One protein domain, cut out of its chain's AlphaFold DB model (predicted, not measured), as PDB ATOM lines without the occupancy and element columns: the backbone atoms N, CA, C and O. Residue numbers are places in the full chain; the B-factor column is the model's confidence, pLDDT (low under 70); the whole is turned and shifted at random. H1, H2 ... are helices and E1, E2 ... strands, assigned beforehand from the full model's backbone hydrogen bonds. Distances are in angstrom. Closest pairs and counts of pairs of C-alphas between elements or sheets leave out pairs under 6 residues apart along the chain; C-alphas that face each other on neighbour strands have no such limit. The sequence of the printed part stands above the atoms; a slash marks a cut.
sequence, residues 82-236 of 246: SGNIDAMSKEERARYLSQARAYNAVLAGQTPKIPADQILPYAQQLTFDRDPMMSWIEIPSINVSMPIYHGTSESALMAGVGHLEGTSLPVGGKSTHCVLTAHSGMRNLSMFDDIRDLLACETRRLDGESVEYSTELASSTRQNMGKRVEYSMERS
ATOM      1  N   SER A  82     -55.405 -13.063  23.292       45.75
ATOM      2  CA  SER A  82     -56.053 -12.989  24.615       45.75
ATOM      3  C   SER A  82     -55.988 -14.323  25.364       45.75
ATOM      4  O   SER A  82     -55.738 -14.323  26.562       45.75
ATOM      5  N   GLY A  83     -56.099 -15.467  24.675       45.44
ATOM      6  CA  GLY A  83     -55.992 -16.788  25.309       45.44
ATOM      7  C   GLY A  83     -54.612 -17.105  25.904       45.44
ATOM      8  O   GLY A  83     -54.533 -17.775  26.930       45.44
ATOM      9  N   ASN A  84     -53.528 -16.590  25.311       49.03
ATOM     10  CA  ASN A  84     -52.165 -16.786  25.823       49.03
ATOM     11  C   ASN A  84     -51.789 -15.762  26.898       49.03
ATOM     12  O   ASN A  84     -51.052 -16.098  27.827       49.03
ATOM     13  N   ILE A  85     -52.312 -14.534  26.819       50.81
ATOM     14  CA  ILE A  85     -52.058 -13.544  27.864       50.81
ATOM     15  C   ILE A  85     -52.925 -13.818  29.094       50.81
ATOM     16  O   ILE A  85     -52.389 -13.745  30.197       50.81
ATOM     17  N   ASP A  86     -54.180 -14.266  28.946       51.41
ATOM     18  CA  ASP A  86     -55.031 -14.722  30.060       51.41
ATOM     19  C   ASP A  86     -54.486 -15.980  30.756       51.41
ATOM     20  O   ASP A  86     -54.738 -16.169  31.948       51.41
ATOM     21  N   ALA A  87     -53.671 -16.782  30.061       51.28
ATOM     22  CA  ALA A  87     -52.975 -17.941  30.620       51.28
ATOM     23  C   ALA A  87     -51.706 -17.593  31.427       51.28
ATOM     24  O   ALA A  87     -51.194 -18.458  32.140       51.28
ATOM     25  N   MET A  88     -51.193 -16.355  31.358       54.22
ATOM     26  CA  MET A  88     -50.048 -15.947  32.185       54.22
ATOM     27  C   MET A  88     -50.420 -15.788  33.659       54.22
ATOM     28  O   MET A  88     -51.458 -15.221  34.007       54.22
ATOM     29  N   SER A  89     -49.513 -16.212  34.536       60.16
ATOM     30  CA  SER A  89     -49.631 -15.983  35.974       60.16
ATOM     31  C   SER A  89     -49.667 -14.477  36.278       60.16
ATOM     32  O   SER A  89     -48.943 -13.678  35.674       60.16
ATOM     33  N   LYS A  90     -50.515 -14.048  37.224       65.25
ATOM     34  CA  LYS A  90     -50.586 -12.630  37.634       65.25
ATOM     35  C   LYS A  90     -49.223 -12.114  38.119       65.25
ATOM     36  O   LYS A  90     -48.941 -10.922  37.984       65.25
ATOM     37  N   GLU A  91     -48.371 -12.997  38.647       70.06
ATOM     38  CA  GLU A  91     -47.021 -12.648  39.083       70.06
ATOM     39  C   GLU A  91     -46.082 -12.285  37.923       70.06
ATOM     40  O   GLU A  91     -45.338 -11.310  38.034       70.06
ATOM     41  N   GLU A  92     -46.106 -13.014  36.804       72.00
ATOM     42  CA  GLU A  92     -45.265 -12.703  35.638       72.00
ATOM     43  C   GLU A  92     -45.653 -11.367  35.011       72.00
ATOM     44  O   GLU A  92     -44.785 -10.531  34.754       72.00
ATOM     45  N   ARG A  93     -46.957 -11.099  34.874       71.25
ATOM     46  CA  ARG A  93     -47.456  -9.803  34.384       71.25
ATOM     47  C   ARG A  93     -46.960  -8.650  35.256       71.25
ATOM     48  O   ARG A  93     -46.458  -7.649  34.747       71.25
ATOM     49  N   ALA A  94     -47.019  -8.812  36.578       78.81
ATOM     50  CA  ALA A  94     -46.523  -7.809  37.514       78.81
ATOM     51  C   ALA A  94     -45.010  -7.553  37.369       78.81
ATOM     52  O   ALA A  94     -44.574  -6.415  37.556       78.81
ATOM     53  N   ARG A  95     -44.214  -8.572  37.009       81.12
ATOM     54  CA  ARG A  95     -42.774  -8.420  36.727       81.12
ATOM     55  C   ARG A  95     -42.520  -7.613  35.457       81.12
ATOM     56  O   ARG A  95     -41.704  -6.697  35.491       81.12
ATOM     57  N   TYR A  96     -43.235  -7.887  34.367       81.88
ATOM     58  CA  TYR A  96     -43.100  -7.103  33.132       81.88
ATOM     59  C   TYR A  96     -43.504  -5.638  33.337       81.88
ATOM     60  O   TYR A  96     -42.796  -4.724  32.914       81.88
ATOM     61  N   LEU A  97     -44.599  -5.392  34.060       82.25
ATOM     62  CA  LEU A  97     -45.048  -4.033  34.367       82.25
ATOM     63  C   LEU A  97     -44.097  -3.295  35.312       82.25
ATOM     64  O   LEU A  97     -43.904  -2.088  35.164       82.25
ATOM     65  N   SER A  98     -43.521  -3.978  36.306       84.75
ATOM     66  CA  SER A  98     -42.568  -3.350  37.225       84.75
ATOM     67  C   SER A  98     -41.272  -2.968  36.511       84.75
ATOM     68  O   SER A  98     -40.768  -1.872  36.754       84.75
ATOM     69  N   GLN A  99     -40.809  -3.799  35.574       87.44
ATOM     70  CA  GLN A  99     -39.681  -3.507  34.686       87.44
ATOM     71  C   GLN A  99     -39.960  -2.297  33.789       87.44
ATOM     72  O   GLN A  99     -39.199  -1.331  33.811       87.44
ATOM     73  N   ALA A 100     -41.104  -2.277  33.100       86.56
ATOM     74  CA  ALA A 100     -41.483  -1.153  32.245       86.56
ATOM     75  C   ALA A 100     -41.640   0.164  33.033       86.56
ATOM     76  O   ALA A 100     -41.235   1.231  32.576       86.56
ATOM     77  N   ARG A 101     -42.179   0.107  34.260       85.19
ATOM     78  CA  ARG A 101     -42.272   1.278  35.152       85.19
ATOM     79  C   ARG A 101     -40.907   1.743  35.654       85.19
ATOM     80  O   ARG A 101     -40.707   2.945  35.783       85.19
ATOM     81  N   ALA A 102     -39.991   0.823  35.954       86.44
ATOM     82  CA  ALA A 102     -38.627   1.169  36.339       86.44
ATOM     83  C   ALA A 102     -37.886   1.851  35.180       86.44
ATOM     84  O   ALA A 102     -37.259   2.884  35.392       86.44
ATOM     85  N   TYR A 103     -38.047   1.342  33.957       87.00
ATOM     86  CA  TYR A 103     -37.514   1.965  32.746       87.00
ATOM     87  C   TYR A 103     -38.062   3.388  32.541       87.00
ATOM     88  O   TYR A 103     -37.290   4.334  32.389       87.00
ATOM     89  N   ASN A 104     -39.383   3.571  32.649       87.81
ATOM     90  CA  ASN A 104     -40.003   4.898  32.559       87.81
ATOM     91  C   ASN A 104     -39.527   5.853  33.667       87.81
ATOM     92  O   ASN A 104     -39.343   7.038  33.407       87.81
ATOM     93  N   ALA A 105     -39.301   5.356  34.888       84.50
ATOM     94  CA  ALA A 105     -38.772   6.170  35.982       84.50
ATOM     95  C   ALA A 105     -37.358   6.682  35.674       84.50
ATOM     96  O   ALA A 105     -37.087   7.860  35.890       84.50
ATOM     97  N   VAL A 106     -36.492   5.836  35.103       84.69
ATOM     98  CA  VAL A 106     -35.147   6.242  34.665       84.69
ATOM     99  C   VAL A 106     -35.215   7.301  33.566       84.69
ATOM    100  O   VAL A 106     -34.516   8.308  33.663       84.69
ATOM    101  N   LEU A 107     -36.089   7.130  32.567       84.38
ATOM    102  CA  LEU A 107     -36.293   8.133  31.512       84.38
ATOM    103  C   LEU A 107     -36.793   9.475  32.064       84.38
ATOM    104  O   LEU A 107     -36.376  10.529  31.589       84.38
ATOM    105  N   ALA A 108     -37.646   9.449  33.088       80.88
ATOM    106  CA  ALA A 108     -38.151  10.645  33.758       80.88
ATOM    107  C   ALA A 108     -37.154  11.268  34.761       80.88
ATOM    108  O   ALA A 108     -37.497  12.241  35.432       80.88
ATOM    109  N   GLY A 109     -35.949  10.704  34.920       78.81
ATOM    110  CA  GLY A 109     -34.965  11.145  35.917       78.81
ATOM    111  C   GLY A 109     -35.379  10.873  37.372       78.81
ATOM    112  O   GLY A 109     -34.832  11.473  38.295       78.81
ATOM    113  N   GLN A 110     -36.357   9.992  37.592       76.06
ATOM    114  CA  GLN A 110     -36.832   9.574  38.910       76.06
ATOM    115  C   GLN A 110     -36.059   8.349  39.409       76.06
ATOM    116  O   GLN A 110     -35.512   7.572  38.630       76.06
ATOM    117  N   THR A 111     -36.043   8.131  40.727       72.69
ATOM    118  CA  THR A 111     -35.427   6.934  41.309       72.69
ATOM    119  C   THR A 111     -36.292   5.698  41.017       72.69
ATOM    120  O   THR A 111     -37.427   5.626  41.505       72.69
ATOM    121  N   PRO A 112     -35.800   4.720  40.234       76.06
ATOM    122  CA  PRO A 112     -36.559   3.513  39.934       76.06
ATOM    123  C   PRO A 112     -36.718   2.636  41.182       76.06
ATOM    124  O   PRO A 112     -35.892   2.642  42.092       76.06
ATOM    125  N   LYS A 113     -37.793   1.840  41.217       73.38
ATOM    126  CA  LYS A 113     -38.037   0.857  42.293       73.38
ATOM    127  C   LYS A 113     -37.098  -0.354  42.230       73.38
ATOM    128  O   LYS A 113     -36.992  -1.088  43.206       73.38
ATOM    129  N   ILE A 114     -36.481  -0.571  41.072       77.44
ATOM    130  CA  ILE A 114     -35.520  -1.633  40.770       77.44
ATOM    131  C   ILE A 114     -34.177  -0.932  40.521       77.44
ATOM    132  O   ILE A 114     -34.190   0.143  39.918       77.44
ATOM    133  N   PRO A 115     -33.038  -1.472  40.981       76.62
ATOM    134  CA  PRO A 115     -31.743  -0.846  40.734       76.62
ATOM    135  C   PRO A 115     -31.442  -0.781  39.224       76.62
ATOM    136  O   PRO A 115     -31.862  -1.640  38.450       76.62
ATOM    137  N   ALA A 116     -30.775   0.296  38.797       72.75
ATOM    138  CA  ALA A 116     -30.659   0.668  37.383       72.75
ATOM    139  C   ALA A 116     -29.869  -0.338  36.524       72.75
ATOM    140  O   ALA A 116     -30.075  -0.414  35.317       72.75
ATOM    141  N   ASP A 117     -28.995  -1.124  37.148       75.12
ATOM    142  CA  ASP A 117     -28.208  -2.202  36.544       75.12
ATOM    143  C   ASP A 117     -29.044  -3.440  36.176       75.12
ATOM    144  O   ASP A 117     -28.629  -4.238  35.340       75.12
ATOM    145  N   GLN A 118     -30.226  -3.596  36.776       78.50
ATOM    146  CA  GLN A 118     -31.135  -4.728  36.555       78.50
ATOM    147  C   GLN A 118     -32.289  -4.400  35.596       78.50
ATOM    148  O   GLN A 118     -33.170  -5.237  35.379       78.50
ATOM    149  N   ILE A 119     -32.321  -3.185  35.043       80.88
ATOM    150  CA  ILE A 119     -33.361  -2.754  34.108       80.88
ATOM    151  C   ILE A 119     -33.016  -3.269  32.712       80.88
ATOM    152  O   ILE A 119     -31.932  -3.017  32.185       80.88
ATOM    153  N   LEU A 120     -33.961  -3.982  32.099       84.38
ATOM    154  CA  LEU A 120     -33.784  -4.529  30.756       84.38
ATOM    155  C   LEU A 120     -33.647  -3.416  29.696       84.38
ATOM    156  O   LEU A 120     -34.267  -2.352  29.826       84.38
ATOM    157  N   PRO A 121     -32.878  -3.652  28.617       85.56
ATOM    158  CA  PRO A 121     -32.788  -2.713  27.506       85.56
ATOM    159  C   PRO A 121     -34.136  -2.584  26.788       85.56
ATOM    160  O   PRO A 121     -34.937  -3.519  26.796       85.56
ATOM    161  N   TYR A 122     -34.350  -1.454  26.109       85.00
ATOM    162  CA  TYR A 122     -35.597  -1.118  25.407       85.00
ATOM    163  C   TYR A 122     -36.167  -2.276  24.569       85.00
ATOM    164  O   TYR A 122     -37.338  -2.605  24.701       85.00
ATOM    165  N   ALA A 123     -35.327  -2.952  23.779       83.75
ATOM    166  CA  ALA A 123     -35.740  -4.040  22.887       83.75
ATOM    167  C   ALA A 123     -36.274  -5.306  23.591       83.75
ATOM    168  O   ALA A 123     -36.783  -6.197  22.919       83.75
ATOM    169  N   GLN A 124     -36.103  -5.426  24.909       83.88
ATOM    170  CA  GLN A 124     -36.582  -6.554  25.719       83.88
ATOM    171  C   GLN A 124     -37.708  -6.140  26.679       83.88
ATOM    172  O   GLN A 124     -38.186  -6.952  27.473       83.88
ATOM    173  N   GLN A 125     -38.114  -4.870  26.657       84.62
ATOM    174  CA  GLN A 125     -39.196  -4.378  27.498       84.62
ATOM    175  C   GLN A 125     -40.539  -4.784  26.896       84.62
ATOM    176  O   GLN A 125     -40.762  -4.610  25.711       84.62
ATOM    177  N   LEU A 126     -41.466  -5.307  27.702       81.62
ATOM    178  CA  LEU A 126     -42.811  -5.692  27.232       81.62
ATOM    179  C   LEU A 126     -42.831  -6.695  26.053       81.62
ATOM    180  O   LEU A 126     -43.842  -6.802  25.371       81.62
ATOM    181  N   THR A 127     -41.754  -7.448  25.813       79.19
ATOM    182  CA  THR A 127     -41.733  -8.510  24.794       79.19
ATOM    183  C   THR A 127     -42.268  -9.818  25.369       79.19
ATOM    184  O   THR A 127     -41.696 -10.354  26.325       79.19
ATOM    185  N   PHE A 128     -43.325 -10.360  24.766       67.25
ATOM    186  CA  PHE A 128     -43.937 -11.635  25.153       67.25
ATOM    187  C   PHE A 128     -43.597 -12.708  24.118       67.25
ATOM    188  O   PHE A 128     -43.783 -12.481  22.932       67.25
ATOM    189  N   ASP A 129     -43.096 -13.870  24.544       67.25
ATOM    190  CA  ASP A 129     -42.835 -15.033  23.670       67.25
ATOM    191  C   ASP A 129     -42.098 -14.707  22.349       67.25
ATOM    192  O   ASP A 129     -42.367 -15.267  21.289       67.25
ATOM    193  N   ARG A 130     -41.137 -13.771  22.416       65.38
ATOM    194  CA  ARG A 130     -40.349 -13.268  21.270       65.38
ATOM    195  C   ARG A 130     -41.152 -12.496  20.211       65.38
ATOM    196  O   ARG A 130     -40.613 -12.228  19.137       65.38
ATOM    197  N   ASP A 131     -42.382 -12.099  20.511       72.94
ATOM    198  CA  ASP A 131     -43.149 -11.156  19.702       72.94
ATOM    199  C   ASP A 131     -42.666  -9.713  19.979       72.94
ATOM    200  O   ASP A 131     -42.573  -9.308  21.146       72.94
ATOM    201  N   PRO A 132     -42.326  -8.920  18.942       71.56
ATOM    202  CA  PRO A 132     -42.010  -7.498  19.087       71.56
ATOM    203  C   PRO A 132     -43.218  -6.616  19.458       71.56
ATOM    204  O   PRO A 132     -43.059  -5.397  19.571       71.56
ATOM    205  N   MET A 133     -44.421  -7.171  19.607       81.12
ATOM    206  CA  MET A 133     -45.610  -6.442  20.044       81.12
ATOM    207  C   MET A 133     -45.551  -6.095  21.542       81.12
ATOM    208  O   MET A 133     -45.421  -6.971  22.392       81.12
ATOM    209  N   MET A 134     -45.692  -4.807  21.865       80.31
ATOM    210  CA  MET A 134     -45.681  -4.271  23.234       80.31
ATOM    211  C   MET A 134     -47.063  -4.195  23.881       80.31
ATOM    212  O   MET A 134     -47.193  -4.342  25.093       80.31
ATOM    213  N   SER A 135     -48.069  -3.789  23.108       80.50
ATOM    214  CA  SER A 135     -49.400  -3.431  23.602       80.50
ATOM    215  C   SER A 135     -50.363  -3.303  22.433       80.50
ATOM    216  O   SER A 135     -49.956  -3.340  21.274       80.50
ATOM    217  N   TRP A 136     -51.639  -3.104  22.736       78.38
ATOM    218  CA  TRP A 136     -52.652  -2.761  21.757       78.38
ATOM    219  C   TRP A 136     -53.177  -1.341  21.998       78.38
ATOM    220  O   TRP A 136     -53.247  -0.882  23.142       78.38
ATOM    221  N   ILE A 137     -53.537  -0.629  20.932       77.19
ATOM    222  CA  ILE A 137     -54.242   0.651  21.016       77.19
ATOM    223  C   ILE A 137     -55.633   0.531  20.411       77.19
ATOM    224  O   ILE A 137     -55.804   0.015  19.308       77.19
ATOM    225  N   GLU A 138     -56.616   1.036  21.147       73.44
ATOM    226  CA  GLU A 138     -58.008   1.107  20.742       73.44
ATOM    227  C   GLU A 138     -58.467   2.570  20.771       73.44
ATOM    228  O   GLU A 138     -58.270   3.319  21.727       73.44
ATOM    229  N   ILE A 139     -59.058   3.022  19.673       70.88
ATOM    230  CA  ILE A 139     -59.546   4.390  19.537       70.88
ATOM    231  C   ILE A 139     -61.021   4.306  19.145       70.88
ATOM    232  O   ILE A 139     -61.343   4.284  17.951       70.88
ATOM    233  N   PRO A 140     -61.934   4.248  20.136       67.94
ATOM    234  CA  PRO A 140     -63.354   4.005  19.890       67.94
ATOM    235  C   PRO A 140     -64.005   5.051  18.982       67.94
ATOM    236  O   PRO A 140     -64.873   4.723  18.180       67.94
ATOM    237  N   SER A 141     -63.564   6.310  19.061       65.06
ATOM    238  CA  SER A 141     -64.132   7.431  18.298       65.06
ATOM    239  C   SER A 141     -63.960   7.313  16.783       65.06
ATOM    240  O   SER A 141     -64.739   7.902  16.040       65.06
ATOM    241  N   ILE A 142     -62.962   6.559  16.326       65.00
ATOM    242  CA  ILE A 142     -62.681   6.316  14.902       65.00
ATOM    243  C   ILE A 142     -62.703   4.826  14.556       65.00
ATOM    244  O   ILE A 142     -62.365   4.448  13.439       65.00
ATOM    245  N   ASN A 143     -63.100   3.978  15.512       69.38
ATOM    246  CA  ASN A 143     -63.154   2.525  15.371       69.38
ATOM    247  C   ASN A 143     -61.824   1.908  14.884       69.38
ATOM    248  O   ASN A 143     -61.813   1.007  14.044       69.38
ATOM    249  N   VAL A 144     -60.697   2.415  15.397       71.50
ATOM    250  CA  VAL A 144     -59.352   1.925  15.063       71.50
ATOM    251  C   VAL A 144     -58.817   1.073  16.200       71.50
ATOM    252  O   VAL A 144     -58.880   1.450  17.366       71.50
ATOM    253  N   SER A 145     -58.279  -0.084  15.841       74.44
ATOM    254  CA  SER A 145     -57.780  -1.093  16.765       74.44
ATOM    255  C   SER A 145     -56.498  -1.651  16.150       74.44
ATOM    256  O   SER A 145     -56.559  -2.249  15.074       74.44
ATOM    257  N   MET A 146     -55.334  -1.367  16.742       77.75
ATOM    258  CA  MET A 146     -54.035  -1.701  16.139       77.75
ATOM    259  C   MET A 146     -52.987  -2.156  17.169       77.75
ATOM    260  O   MET A 146     -52.980  -1.671  18.304       77.75
ATOM    261  N   PRO A 147     -52.048  -3.034  16.771       83.06
ATOM    262  CA  PRO A 147     -50.925  -3.421  17.617       83.06
ATOM    263  C   PRO A 147     -49.869  -2.310  17.686       83.06
ATOM    264  O   PRO A 147     -49.592  -1.629  16.693       83.06
ATOM    265  N   ILE A 148     -49.258  -2.159  18.861       84.94
ATOM    266  CA  ILE A 148     -48.095  -1.303  19.111       84.94
ATOM    267  C   ILE A 148     -46.838  -2.175  19.110       84.94
ATOM    268  O   ILE A 148     -46.713  -3.098  19.916       84.94
ATOM    269  N   TYR A 149     -45.883  -1.839  18.251       88.12
ATOM    270  CA  TYR A 149     -44.583  -2.482  18.106       88.12
ATOM    271  C   TYR A 149     -43.443  -1.610  18.638       88.12
ATOM    272  O   TYR A 149     -43.568  -0.394  18.797       88.12
ATOM    273  N   HIS A 150     -42.298  -2.247  18.873       89.12
ATOM    274  CA  HIS A 150     -41.053  -1.559  19.206       89.12
ATOM    275  C   HIS A 150     -40.501  -0.756  18.022       89.12
ATOM    276  O   HIS A 150     -40.385  -1.268  16.907       89.12
ATOM    277  N   GLY A 151     -40.051   0.465  18.305       86.69
ATOM    278  CA  GLY A 151     -39.384   1.335  17.345       86.69
ATOM    279  C   GLY A 151     -40.309   1.891  16.262       86.69
ATOM    280  O   GLY A 151     -41.517   1.672  16.234       86.69
ATOM    281  N   THR A 152     -39.705   2.623  15.332       83.75
ATOM    282  CA  THR A 152     -40.393   3.278  14.206       83.75
ATOM    283  C   THR A 152     -39.787   2.851  12.868       83.75
ATOM    284  O   THR A 152     -39.610   3.671  11.965       83.75
ATOM    285  N   SER A 153     -39.380   1.584  12.761       83.94
ATOM    286  CA  SER A 153     -38.887   1.017  11.506       83.94
ATOM    287  C   SER A 153     -40.022   0.907  10.488       83.94
ATOM    288  O   SER A 153     -41.187   0.759  10.854       83.94
ATOM    289  N   GLU A 154     -39.687   0.933   9.198       79.75
ATOM    290  CA  GLU A 154     -40.687   0.813   8.129       79.75
ATOM    291  C   GLU A 154     -41.514  -0.477   8.268       79.75
ATOM    292  O   GLU A 154     -42.729  -0.466   8.107       79.75
ATOM    293  N   SER A 155     -40.880  -1.589   8.656       79.44
ATOM    294  CA  SER A 155     -41.581  -2.855   8.884       79.44
ATOM    295  C   SER A 155     -42.580  -2.787  10.043       79.44
ATOM    296  O   SER A 155     -43.660  -3.361   9.932       79.44
ATOM    297  N   ALA A 156     -42.254  -2.073  11.125       80.44
ATOM    298  CA  ALA A 156     -43.157  -1.879  12.259       80.44
ATOM    299  C   ALA A 156     -44.340  -0.970  11.891       80.44
ATOM    300  O   ALA A 156     -45.483  -1.291  12.203       80.44
ATOM    301  N   LEU A 157     -44.079   0.126  11.172       80.00
ATOM    302  CA  LEU A 157     -45.115   1.073  10.746       80.00
ATOM    303  C   LEU A 157     -46.038   0.503   9.655       80.00
ATOM    304  O   LEU A 157     -47.190   0.916   9.544       80.00
ATOM    305  N   MET A 158     -45.552  -0.449   8.853       77.19
ATOM    306  CA  MET A 158     -46.377  -1.202   7.904       77.19
ATOM    307  C   MET A 158     -47.258  -2.249   8.600       77.19
ATOM    308  O   MET A 158     -48.359  -2.521   8.126       77.19
ATOM    309  N   ALA A 159     -46.786  -2.835   9.705       77.31
ATOM    310  CA  ALA A 159     -47.534  -3.823  10.483       77.31
ATOM    311  C   ALA A 159     -48.555  -3.187  11.445       77.31
ATOM    312  O   ALA A 159     -49.567  -3.809  11.761       77.31
ATOM    313  N   GLY A 160     -48.314  -1.959  11.911       80.81
ATOM    314  CA  GLY A 160     -49.208  -1.268  12.830       80.81
ATOM    315  C   GLY A 160     -48.658   0.067  13.321       80.81
ATOM    316  O   GLY A 160     -48.245   0.918  12.534       80.81
ATOM    317  N   VAL A 161     -48.685   0.263  14.637       83.56
ATOM    318  CA  VAL A 161     -48.195   1.473  15.303       83.56
ATOM    319  C   VAL A 161     -46.802   1.210  15.860       83.56
ATOM    320  O   VAL A 161     -46.579   0.205  16.524       83.56
ATOM    321  N   GLY A 162     -45.859   2.114  15.621       87.19
ATOM    322  CA  GLY A 162     -44.515   2.061  16.187       87.19
ATOM    323  C   GLY A 162     -44.375   2.966  17.407       87.19
ATOM    324  O   GLY A 162     -44.783   4.126  17.372       87.19
ATOM    325  N   HIS A 163     -43.778   2.468  18.485       89.19
ATOM    326  CA  HIS A 163     -43.391   3.283  19.635       89.19
ATOM    327  C   HIS A 163     -42.032   3.953  19.396       89.19
ATOM    328  O   HIS A 163     -41.060   3.290  19.031       89.19
ATOM    329  N   LEU A 164     -41.924   5.255  19.665       85.75
ATOM    330  CA  LEU A 164     -40.665   5.984  19.507       85.75
ATOM    331  C   LEU A 164     -39.657   5.606  20.603       85.75
ATOM    332  O   LEU A 164     -39.925   5.722  21.798       85.75
ATOM    333  N   GLU A 165     -38.471   5.151  20.207       85.75
ATOM    334  CA  GLU A 165     -37.401   4.854  21.162       85.75
ATOM    335  C   GLU A 165     -36.977   6.124  21.922       85.75
ATOM    336  O   GLU A 165     -36.883   7.209  21.349       85.75
ATOM    337  N   GLY A 166     -36.747   5.991  23.229       82.94
ATOM    338  CA  GLY A 166     -36.427   7.116  24.110       82.94
ATOM    339  C   GLY A 166     -37.645   7.831  24.702       82.94
ATOM    340  O   GLY A 166     -37.469   8.692  25.563       82.94
ATOM    341  N   THR A 167     -38.872   7.462  24.311       85.62
ATOM    342  CA  THR A 167     -40.098   7.928  24.985       85.62
ATOM    343  C   THR A 167     -40.611   6.923  26.013       85.62
ATOM    344  O   THR A 167     -40.159   5.779  26.058       85.62
ATOM    345  N   SER A 168     -41.525   7.358  26.884       87.00
ATOM    346  CA  SER A 168     -42.067   6.491  27.936       87.00
ATOM    347  C   SER A 168     -42.887   5.353  27.336       87.00
ATOM    348  O   SER A 168     -43.767   5.598  26.522       87.00
ATOM    349  N   LEU A 169     -42.671   4.132  27.820       87.94
ATOM    350  CA  LEU A 169     -43.424   2.949  27.412       87.94
ATOM    351  C   LEU A 169     -44.930   3.105  27.699       87.94
ATOM    352  O   LEU A 169     -45.287   3.731  28.710       87.94
ATOM    353  N   PRO A 170     -45.810   2.449  26.910       83.56
ATOM    354  CA  PRO A 170     -47.273   2.552  27.002       83.56
ATOM    355  C   PRO A 170     -47.880   1.826  28.224       83.56
ATOM    356  O   PRO A 170     -48.959   1.251  28.171       83.56
ATOM    357  N   VAL A 171     -47.200   1.857  29.372       81.75
ATOM    358  CA  VAL A 171     -47.711   1.365  30.665       81.75
ATOM    359  C   VAL A 171     -48.322   2.474  31.517       81.75
ATOM    360  O   VAL A 171     -48.949   2.195  32.545       81.75
ATOM    361  N   GLY A 172     -48.161   3.726  31.091       74.88
ATOM    362  CA  GLY A 172     -48.589   4.917  31.811       74.88
ATOM    363  C   GLY A 172     -47.792   5.139  33.095       74.88
ATOM    364  O   GLY A 172     -46.849   4.421  33.428       74.88
ATOM    365  N   GLY A 173     -48.193   6.153  33.850       70.38
ATOM    366  CA  GLY A 173     -47.488   6.579  35.051       70.38
ATOM    367  C   GLY A 173     -47.727   8.060  35.291       70.38
ATOM    368  O   GLY A 173     -48.393   8.720  34.500       70.38
ATOM    369  N   LYS A 174     -47.243   8.577  36.420       71.88
ATOM    370  CA  LYS A 174     -47.152  10.029  36.601       71.88
ATOM    371  C   LYS A 174     -45.897  10.499  35.871       71.88
ATOM    372  O   LYS A 174     -44.876   9.824  35.989       71.88
ATOM    373  N   SER A 175     -45.977  11.622  35.157       75.00
ATOM    374  CA  SER A 175     -44.838  12.185  34.414       75.00
ATOM    375  C   SER A 175     -44.269  11.227  33.358       75.00
ATOM    376  O   SER A 175     -43.059  11.134  33.182       75.00
ATOM    377  N   THR A 176     -45.148  10.484  32.682       80.19
ATOM    378  CA  THR A 176     -44.788   9.624  31.551       80.19
ATOM    379  C   THR A 176     -45.367  10.208  30.279       80.19
ATOM    380  O   THR A 176     -46.568  10.472  30.229       80.19
ATOM    381  N   HIS A 177     -44.534  10.330  29.256       81.19
ATOM    382  CA  HIS A 177     -44.910  10.857  27.955       81.19
ATOM    383  C   HIS A 177     -44.543   9.832  26.882       81.19
ATOM    384  O   HIS A 177     -43.360   9.609  26.596       81.19
ATOM    385  N   CYS A 178     -45.559   9.164  26.341       82.00
ATOM    386  CA  CYS A 178     -45.420   8.131  25.317       82.00
ATOM    387  C   CYS A 178     -45.611   8.764  23.942       82.00
ATOM    388  O   CYS A 178     -46.562   9.526  23.754       82.00
ATOM    389  N   VAL A 179     -44.728   8.456  22.988       83.88
ATOM    390  CA  VAL A 179     -44.907   8.878  21.597       83.88
ATOM    391  C   VAL A 179     -45.135   7.671  20.704       83.88
ATOM    392  O   VAL A 179     -44.305   6.764  20.616       83.88
ATOM    393  N   LEU A 180     -46.270   7.688  20.012       83.00
ATOM    394  CA  LEU A 180     -46.662   6.665  19.054       83.00
ATOM    395  C   LEU A 180     -46.648   7.244  17.643       83.00
ATOM    396  O   LEU A 180     -47.094   8.365  17.400       83.00
ATOM    397  N   THR A 181     -46.130   6.459  16.707       81.00
ATOM    398  CA  THR A 181     -45.989   6.818  15.300       81.00
ATOM    399  C   THR A 181     -46.743   5.819  14.444       81.00
ATOM    400  O   THR A 181     -46.640   4.613  14.653       81.00
ATOM    401  N   ALA A 182     -47.460   6.304  13.438       77.94
ATOM    402  CA  ALA A 182     -48.137   5.451  12.472       77.94
ATOM    403  C   ALA A 182     -48.096   6.055  11.063       77.94
ATOM    404  O   ALA A 182     -47.895   7.265  10.883       77.94
ATOM    405  N   HIS A 183     -48.307   5.207  10.057       75.56
ATOM    406  CA  HIS A 183     -48.582   5.672   8.703       75.56
ATOM    407  C   HIS A 183     -50.029   6.163   8.570       75.56
ATOM    408  O   HIS A 183     -50.968   5.607   9.133       75.56
ATOM    409  N   SER A 184     -50.201   7.228   7.792       64.44
ATOM    410  CA  SER A 184     -51.491   7.745   7.337       64.44
ATOM    411  C   SER A 184     -51.470   7.853   5.810       64.44
ATOM    412  O   SER A 184     -50.485   8.300   5.208       64.44
ATOM    413  N   GLY A 185     -52.570   7.448   5.174       52.12
ATOM    414  CA  GLY A 185     -52.842   7.651   3.756       52.12
ATOM    415  C   GLY A 185     -52.619   6.441   2.849       52.12
ATOM    416  O   GLY A 185     -52.473   6.633   1.639       52.12
ATOM    417  N   MET A 186     -52.584   5.212   3.376       48.94
ATOM    418  CA  MET A 186     -52.578   4.010   2.534       48.94
ATOM    419  C   MET A 186     -54.007   3.616   2.138       48.94
ATOM    420  O   MET A 186     -54.850   3.356   2.985       48.94
ATOM    421  N   ARG A 187     -54.259   3.516   0.823       41.34
ATOM    422  CA  ARG A 187     -55.579   3.269   0.195       41.34
ATOM    423  C   ARG A 187     -56.375   2.057   0.710       41.34
ATOM    424  O   ARG A 187     -57.562   1.986   0.417       41.34
ATOM    425  N   ASN A 188     -55.744   1.129   1.428       40.84
ATOM    426  CA  ASN A 188     -56.353  -0.140   1.835       40.84
ATOM    427  C   ASN A 188     -56.544  -0.288   3.354       40.84
ATOM    428  O   ASN A 188     -57.158  -1.261   3.776       40.84
ATOM    429  N   LEU A 189     -56.040   0.643   4.170       48.56
ATOM    430  CA  LEU A 189     -56.196   0.637   5.624       48.56
ATOM    431  C   LEU A 189     -56.403   2.087   6.062       48.56
ATOM    432  O   LEU A 189     -55.464   2.882   6.032       48.56
ATOM    433  N   SER A 190     -57.628   2.426   6.462       51.75
ATOM    434  CA  SER A 190     -57.967   3.676   7.148       51.75
ATOM    435  C   SER A 190     -57.323   3.671   8.539       51.75
ATOM    436  O   SER A 190     -57.995   3.452   9.540       51.75
ATOM    437  N   MET A 191     -55.993   3.791   8.577       63.28
ATOM    438  CA  MET A 191     -55.170   3.758   9.785       63.28
ATOM    439  C   MET A 191     -55.438   5.024  10.614       63.28
ATOM    440  O   MET A 191     -56.460   5.159  11.271       63.28
ATOM    441  N   PHE A 192     -54.527   5.994  10.550       58.16
ATOM    442  CA  PHE A 192     -54.580   7.227  11.326       58.16
ATOM    443  C   PHE A 192     -55.141   8.413  10.511       58.16
ATOM    444  O   PHE A 192     -54.804   9.567  10.775       58.16
ATOM    445  N   ASP A 193     -55.967   8.147   9.493       58.47
ATOM    446  CA  ASP A 193     -56.432   9.167   8.537       58.47
ATOM    447  C   ASP A 193     -57.415  10.176   9.150       58.47
ATOM    448  O   ASP A 193     -57.309  11.373   8.867       58.47
ATOM    449  N   ASP A 194     -58.273   9.722  10.067       58.25
ATOM    450  CA  ASP A 194     -59.321  10.534  10.709       58.25
ATOM    451  C   ASP A 194     -58.918  11.077  12.091       58.25
ATOM    452  O   ASP A 194     -59.738  11.565  12.865       58.25
ATOM    453  N   ILE A 195     -57.628  11.026  12.434       58.69
ATOM    454  CA  ILE A 195     -57.189  11.283  13.815       58.69
ATOM    455  C   ILE A 195     -57.006  12.759  14.169       58.69
ATOM    456  O   ILE A 195     -56.837  13.128  15.332       58.69
ATOM    457  N   ARG A 196     -57.138  13.648  13.186       55.38
ATOM    458  CA  ARG A 196     -57.117  15.097  13.436       55.38
ATOM    459  C   ARG A 196     -58.223  15.558  14.393       55.38
ATOM    460  O   ARG A 196     -58.068  16.622  14.984       55.38
ATOM    461  N   ASP A 197     -59.258  14.739  14.576       55.00
ATOM    462  CA  ASP A 197     -60.427  15.039  15.400       55.00
ATOM    463  C   ASP A 197     -60.468  14.247  16.727       55.00
ATOM    464  O   ASP A 197     -61.505  14.207  17.394       55.00
ATOM    465  N   LEU A 198     -59.361  13.617  17.152       58.97
ATOM    466  CA  LEU A 198     -59.329  12.887  18.426       58.97
ATOM    467  C   LEU A 198     -59.254  13.807  19.648       58.97
ATOM    468  O   LEU A 198     -58.410  14.695  19.741       58.97
ATOM    469  N   LEU A 199     -60.116  13.512  20.622       51.28
ATOM    470  CA  LEU A 199     -60.103  14.094  21.969       51.28
ATOM    471  C   LEU A 199     -59.605  13.100  23.036       51.28
ATOM    472  O   LEU A 199     -59.182  13.535  24.104       51.28
ATOM    473  N   ALA A 200     -59.651  11.789  22.769       57.09
ATOM    474  CA  ALA A 200     -59.251  10.734  23.704       57.09
ATOM    475  C   ALA A 200     -58.886   9.437  22.959       57.09
ATOM    476  O   ALA A 200     -59.462   9.133  21.912       57.09
ATOM    477  N   CYS A 201     -57.944   8.668  23.506       58.06
ATOM    478  CA  CYS A 201     -57.585   7.333  23.026       58.06
ATOM    479  C   CYS A 201     -57.379   6.384  24.212       58.06
ATOM    480  O   CYS A 201     -56.960   6.805  25.292       58.06
ATOM    481  N   GLU A 202     -57.667   5.100  24.025       55.62
ATOM    482  CA  GLU A 202     -57.547   4.089  25.071       55.62
ATOM    483  C   GLU A 202     -56.492   3.065  24.650       55.62
ATOM    484  O   GLU A 202     -56.643   2.342  23.670       55.62
ATOM    485  N   THR A 203     -55.374   2.975  25.369       58.22
ATOM    486  CA  THR A 203     -54.449   1.865  25.113       58.22
ATOM    487  C   THR A 203     -54.857   0.701  25.990       58.22
ATOM    488  O   THR A 203     -54.912   0.833  27.219       58.22
ATOM    489  N   ARG A 204     -55.089  -0.454  25.383       57.66
ATOM    490  CA  ARG A 204     -55.327  -1.679  26.127       57.66
ATOM    491  C   ARG A 204     -53.995  -2.375  26.342       57.66
ATOM    492  O   ARG A 204     -53.340  -2.791  25.383       57.66
ATOM    493  N   ARG A 205     -53.573  -2.476  27.602       64.06
ATOM    494  CA  ARG A 205     -52.354  -3.207  27.927       64.06
ATOM    495  C   ARG A 205     -52.560  -4.690  27.643       64.06
ATOM    496  O   ARG A 205     -53.679  -5.207  27.665       64.06
ATOM    497  N   LEU A 206     -51.442  -5.375  27.430       54.56
ATOM    498  CA  LEU A 206     -51.425  -6.820  27.223       54.56
ATOM    499  C   LEU A 206     -52.067  -7.576  28.397       54.56
ATOM    500  O   LEU A 206     -52.749  -8.559  28.169       54.56
ATOM    501  N   ASP A 207     -51.947  -7.092  29.636       51.25
ATOM    502  CA  ASP A 207     -52.536  -7.706  30.842       51.25
ATOM    503  C   ASP A 207     -54.080  -7.655  30.924       51.25
ATOM    504  O   ASP A 207     -54.651  -8.172  31.889       51.25
ATOM    505  N   GLY A 208     -54.741  -7.054  29.928       55.28
ATOM    506  CA  GLY A 208     -56.185  -6.855  29.873       55.28
ATOM    507  C   GLY A 208     -56.669  -5.583  30.573       55.28
ATOM    508  O   GLY A 208     -57.848  -5.255  30.448       55.28
ATOM    509  N   GLU A 209     -55.791  -4.848  31.265       61.22
ATOM    510  CA  GLU A 209     -56.096  -3.573  31.915       61.22
ATOM    511  C   GLU A 209     -55.963  -2.431  30.899       61.22
ATOM    512  O   GLU A 209     -54.914  -2.228  30.284       61.22
ATOM    513  N   SER A 210     -57.025  -1.658  30.696       61.31
ATOM    514  CA  SER A 210     -56.960  -0.501  29.814       61.31
ATOM    515  C   SER A 210     -56.471   0.748  30.541       61.31
ATOM    516  O   SER A 210     -56.663   0.939  31.745       61.31
ATOM    517  N   VAL A 211     -55.765   1.600  29.803       66.81
ATOM    518  CA  VAL A 211     -55.317   2.910  30.260       66.81
ATOM    519  C   VAL A 211     -55.822   3.941  29.279       66.81
ATOM    520  O   VAL A 211     -55.478   3.916  28.098       66.81
ATOM    521  N   GLU A 212     -56.605   4.872  29.798       66.38
ATOM    522  CA  GLU A 212     -57.094   6.005  29.033       66.38
ATOM    523  C   GLU A 212     -56.034   7.115  28.978       66.38
ATOM    524  O   GLU A 212     -55.455   7.514  30.000       66.38
ATOM    525  N   TYR A 213     -55.780   7.616  27.771       66.06
ATOM    526  CA  TYR A 213     -54.868   8.720  27.503       66.06
ATOM    527  C   TYR A 213     -55.610   9.873  26.839       66.06
ATOM    528  O   TYR A 213     -56.463   9.686  25.969       66.06
ATOM    529  N   SER A 214     -55.219  11.086  27.225       59.44
ATOM    530  CA  SER A 214     -55.591  12.280  26.478       59.44
ATOM    531  C   SER A 214     -54.518  12.530  25.427       59.44
ATOM    532  O   SER A 214     -53.323  12.475  25.721       59.44
ATOM    533  N   THR A 215     -54.934  12.801  24.197       61.69
ATOM    534  CA  THR A 215     -54.023  13.238  23.137       61.69
ATOM    535  C   THR A 215     -53.709  14.716  23.331       61.69
ATOM    536  O   THR A 215     -54.632  15.531  23.366       61.69
ATOM    537  N   GLU A 216     -52.432  15.074  23.455       57.72
ATOM    538  CA  GLU A 216     -52.026  16.473  23.670       57.72
ATOM    539  C   GLU A 216     -51.594  17.170  22.381       57.72
ATOM    540  O   GLU A 216     -51.934  18.331  22.144       57.72
ATOM    541  N   LEU A 217     -50.862  16.461  21.518       55.81
ATOM    542  CA  LEU A 217     -50.358  17.017  20.271       55.81
ATOM    543  C   LEU A 217     -50.269  15.935  19.194       55.81
ATOM    544  O   LEU A 217     -49.602  14.913  19.368       55.81
ATOM    545  N   ALA A 218     -50.919  16.200  18.064       59.28
ATOM    546  CA  ALA A 218     -50.798  15.424  16.840       59.28
ATOM    547  C   ALA A 218     -49.996  16.237  15.817       59.28
ATOM    548  O   ALA A 218     -50.478  17.260  15.321       59.28
ATOM    549  N   SER A 219     -48.786  15.797  15.477       57.62
ATOM    550  CA  SER A 219     -47.992  16.403  14.402       57.62
ATOM    551  C   SER A 219     -47.919  15.463  13.205       57.62
ATOM    552  O   SER A 219     -47.508  14.312  13.323       57.62
ATOM    553  N   SER A 220     -48.318  15.953  12.031       58.53
ATOM    554  CA  SER A 220     -48.250  15.194  10.780       58.53
ATOM    555  C   SER A 220     -47.146  15.747   9.888       58.53
ATOM    556  O   SER A 220     -47.194  16.908   9.482       58.53
ATOM    557  N   THR A 221     -46.197  14.886   9.532       58.03
ATOM    558  CA  THR A 221     -45.103  15.204   8.614       58.03
ATOM    559  C   THR A 221     -45.308  14.447   7.304       58.03
ATOM    560  O   THR A 221     -45.556  13.239   7.281       58.03
ATOM    561  N   ARG A 222     -45.225  15.154   6.174       50.41
ATOM    562  CA  ARG A 222     -45.348  14.550   4.839       50.41
ATOM    563  C   ARG A 222     -44.001  13.936   4.448       50.41
ATOM    564  O   ARG A 222     -43.016  14.664   4.385       50.41
ATOM    565  N   GLN A 223     -43.952  12.633   4.183       54.94
ATOM    566  CA  GLN A 223     -42.759  11.951   3.669       54.94
ATOM    567  C   GLN A 223     -43.004  11.398   2.255       54.94
ATOM    568  O   GLN A 223     -44.145  11.262   1.816       54.94
ATOM    569  N   ASN A 224     -41.922  11.103   1.526       41.47
ATOM    570  CA  ASN A 224     -41.947  10.725   0.103       41.47
ATOM    571  C   ASN A 224     -42.827   9.498  -0.229       41.47
ATOM    572  O   ASN A 224     -43.241   9.366  -1.376       41.47
ATOM    573  N   MET A 225     -43.127   8.625   0.746       48.25
ATOM    574  CA  MET A 225     -43.945   7.410   0.564       48.25
ATOM    575  C   MET A 225     -45.280   7.410   1.337       48.25
ATOM    576  O   MET A 225     -46.013   6.429   1.291       48.25
ATOM    577  N   GLY A 226     -45.639   8.499   2.025       54.12
ATOM    578  CA  GLY A 226     -46.861   8.565   2.834       54.12
ATOM    579  C   GLY A 226     -46.827   9.693   3.862       54.12
ATOM    580  O   GLY A 226     -45.816  10.382   4.025       54.12
ATOM    581  N   LYS A 227     -47.931   9.925   4.577       56.38
ATOM    582  CA  LYS A 227     -47.901  10.814   5.746       56.38
ATOM    583  C   LYS A 227     -47.451   9.995   6.951       56.38
ATOM    584  O   LYS A 227     -47.987   8.919   7.202       56.38
ATOM    585  N   ARG A 228     -46.471  10.504   7.692       59.25
ATOM    586  CA  ARG A 228     -46.159  10.022   9.037       59.25
ATOM    587  C   ARG A 228     -46.918  10.899  10.014       59.25
ATOM    588  O   ARG A 228     -46.934  12.124   9.851       59.25
ATOM    589  N   VAL A 229     -47.557  10.287  10.999       61.81
ATOM    590  CA  VAL A 229     -48.174  11.041  12.084       61.81
ATOM    591  C   VAL A 229     -47.606  10.564  13.405       61.81
ATOM    592  O   VAL A 229     -47.525   9.362  13.650       61.81
ATOM    593  N   GLU A 230     -47.163  11.529  14.199       62.88
ATOM    594  CA  GLU A 230     -46.582  11.343  15.522       62.88
ATOM    595  C   GLU A 230     -47.546  11.922  16.553       62.88
ATOM    596  O   GLU A 230     -48.071  13.030  16.378       62.88
ATOM    597  N   TYR A 231     -47.779  11.157  17.616       63.69
ATOM    598  CA  TYR A 231     -48.691  11.513  18.692       63.69
ATOM    599  C   TYR A 231     -47.981  11.479  20.016       63.69
ATOM    600  O   TYR A 231     -47.387  10.466  20.368       63.69
ATOM    601  N   SER A 232     -48.129  12.560  20.763       62.47
ATOM    602  CA  SER A 232     -47.829  12.594  22.182       62.47
ATOM    603  C   SER A 232     -49.068  12.194  22.987       62.47
ATOM    604  O   SER A 232     -50.156  12.751  22.799       62.47
ATOM    605  N   MET A 233     -48.889  11.220  23.878       63.03
ATOM    606  CA  MET A 233     -49.894  10.784  24.841       63.03
ATOM    607  C   MET A 233     -49.390  11.016  26.263       63.03
ATOM    608  O   MET A 233     -48.360  10.463  26.669       63.03
ATOM    609  N   GLU A 234     -50.170  11.772  27.034       60.19
ATOM    610  CA  GLU A 234     -50.010  11.916  28.479       60.19
ATOM    611  C   GLU A 234     -51.208  11.271  29.192       60.19
ATOM    612  O   GLU A 234     -52.354  11.297  28.724       60.19
ATOM    613  N   ARG A 235     -50.942  10.595  30.318       52.50
ATOM    614  CA  ARG A 235     -51.998   9.936  31.094       52.50
ATOM    615  C   ARG A 235     -52.967  11.007  31.583       52.50
ATOM    616  O   ARG A 235     -52.547  11.912  32.300       52.50
ATOM    617  N   SER A 236     -54.253  10.870  31.249       43.81
ATOM    618  CA  SER A 236     -55.270  11.857  31.615       43.81
ATOM    619  C   SER A 236     -55.393  11.968  33.135       43.81
ATOM    620  O   SER A 236     -56.040  11.169  33.809       43.81
TER     621      SER A 236
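What this domain is: This is residues 82 to 236 of the 246 residues of the protein "LPXTG-site transpeptidase (Sortase) family protein" of Parafannyhessea umbonata (UniProt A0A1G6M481). Seven strands, E1 to E7, make a closed barrel, with the short helix H3 packed on its outside. The longer helix H2 stands off from the barrel toward one end of the longest axis, with little H1 before it, and residues 108 to 132 fold back past H2 to the barrel. The printed part has 155 residues with three named helices and seven named strands, in the order H1 H2 E1 E2 H3 E3 E4 E5 E6 E7. The barrel is mixed, with E2 and E3 its one parallel pair, and the class is mixed, helices and strands. The whole is compact, with a radius of gyration of the C-alphas of 15.4 A and spans of 45 by 36 by 27 A.

Where its parts are: Begin with the barrel: find C-alpha 133 at (-45.610, -6.442, 20.044), where E1, residues 133 to 139, begins. Next come E2, residues 144 to 150, and E3, residues 161 to 163. E4, residues 177 to 184, spans 21.9 A, and E5 is residues 201 to 204. E6, residues 210 to 223, spans 32.3 A and bends by 74 degrees at residue 214. E7, residues 226 to 235, runs 28.8 A to C-alpha 235 at (-51.998, 9.936, 31.094). H3 is residues 154 to 159 and H1 residues 82 to 86. H2, residues 90 to 107, runs 25.9 A from C-alpha 90 at (-50.586, -12.630, 37.634).

How they stand to each other: Look first at the hairpin of E1 and E2, antiparallel, with N 137 and O 146 2.9 A apart. E2 and E3 are parallel, with N 161 and O 147 at 2.9 A; E2, H3 and E3 form a strand-helix-strand unit, two parallel neighbour strands with a helix between, its crossover right-handed. E3 and E4 are a hairpin, with N 162 and O 181 at 2.8 A. E4 and E7 are antiparallel, with N 180 and O 231 at 3.0 A. E5, E6 and E7 form a meander, each strand the antiparallel neighbour of the one before; with E4 they make a Greek key, the first strand of four being the antiparallel neighbour of the fourth. Pairing is staggered: residues 210 to 213 of E6 pair with E5, N 203 and O 211 at 2.9 A, and 213 to 223 with E7, N 228 and O 221 at 2.9 A. E5 and E1 close the ring, antiparallel, with N 138 and O 202 at 2.8 A. H3 is on the barrel, outside it, at a height over the sheet of 7.0 A. It lies only just over E4, with 3 of its C-alphas on that strand, and runs across the strands, at 64 degrees to E4 on the local plane; their closest C-alphas, of Leu 157 and Ala 182, are 5.6 A apart. H1 and H2 are not on the barrel and are apart from each other. In H1, H2 and H3 every O i to N i+4 pair is within hydrogen-bond range.

The domain as a whole: The C-alphas farthest apart are those of Pro 115 and Arg 187, 47.2 A. The printed part has no cut. The long links are H2 to E1, E3 to E4 and E4 to E5. Mean pLDDT of the printed part is 70.1; residues 82 to 90, 128 to 130, 140 to 143 and 184 to 236 are under 70.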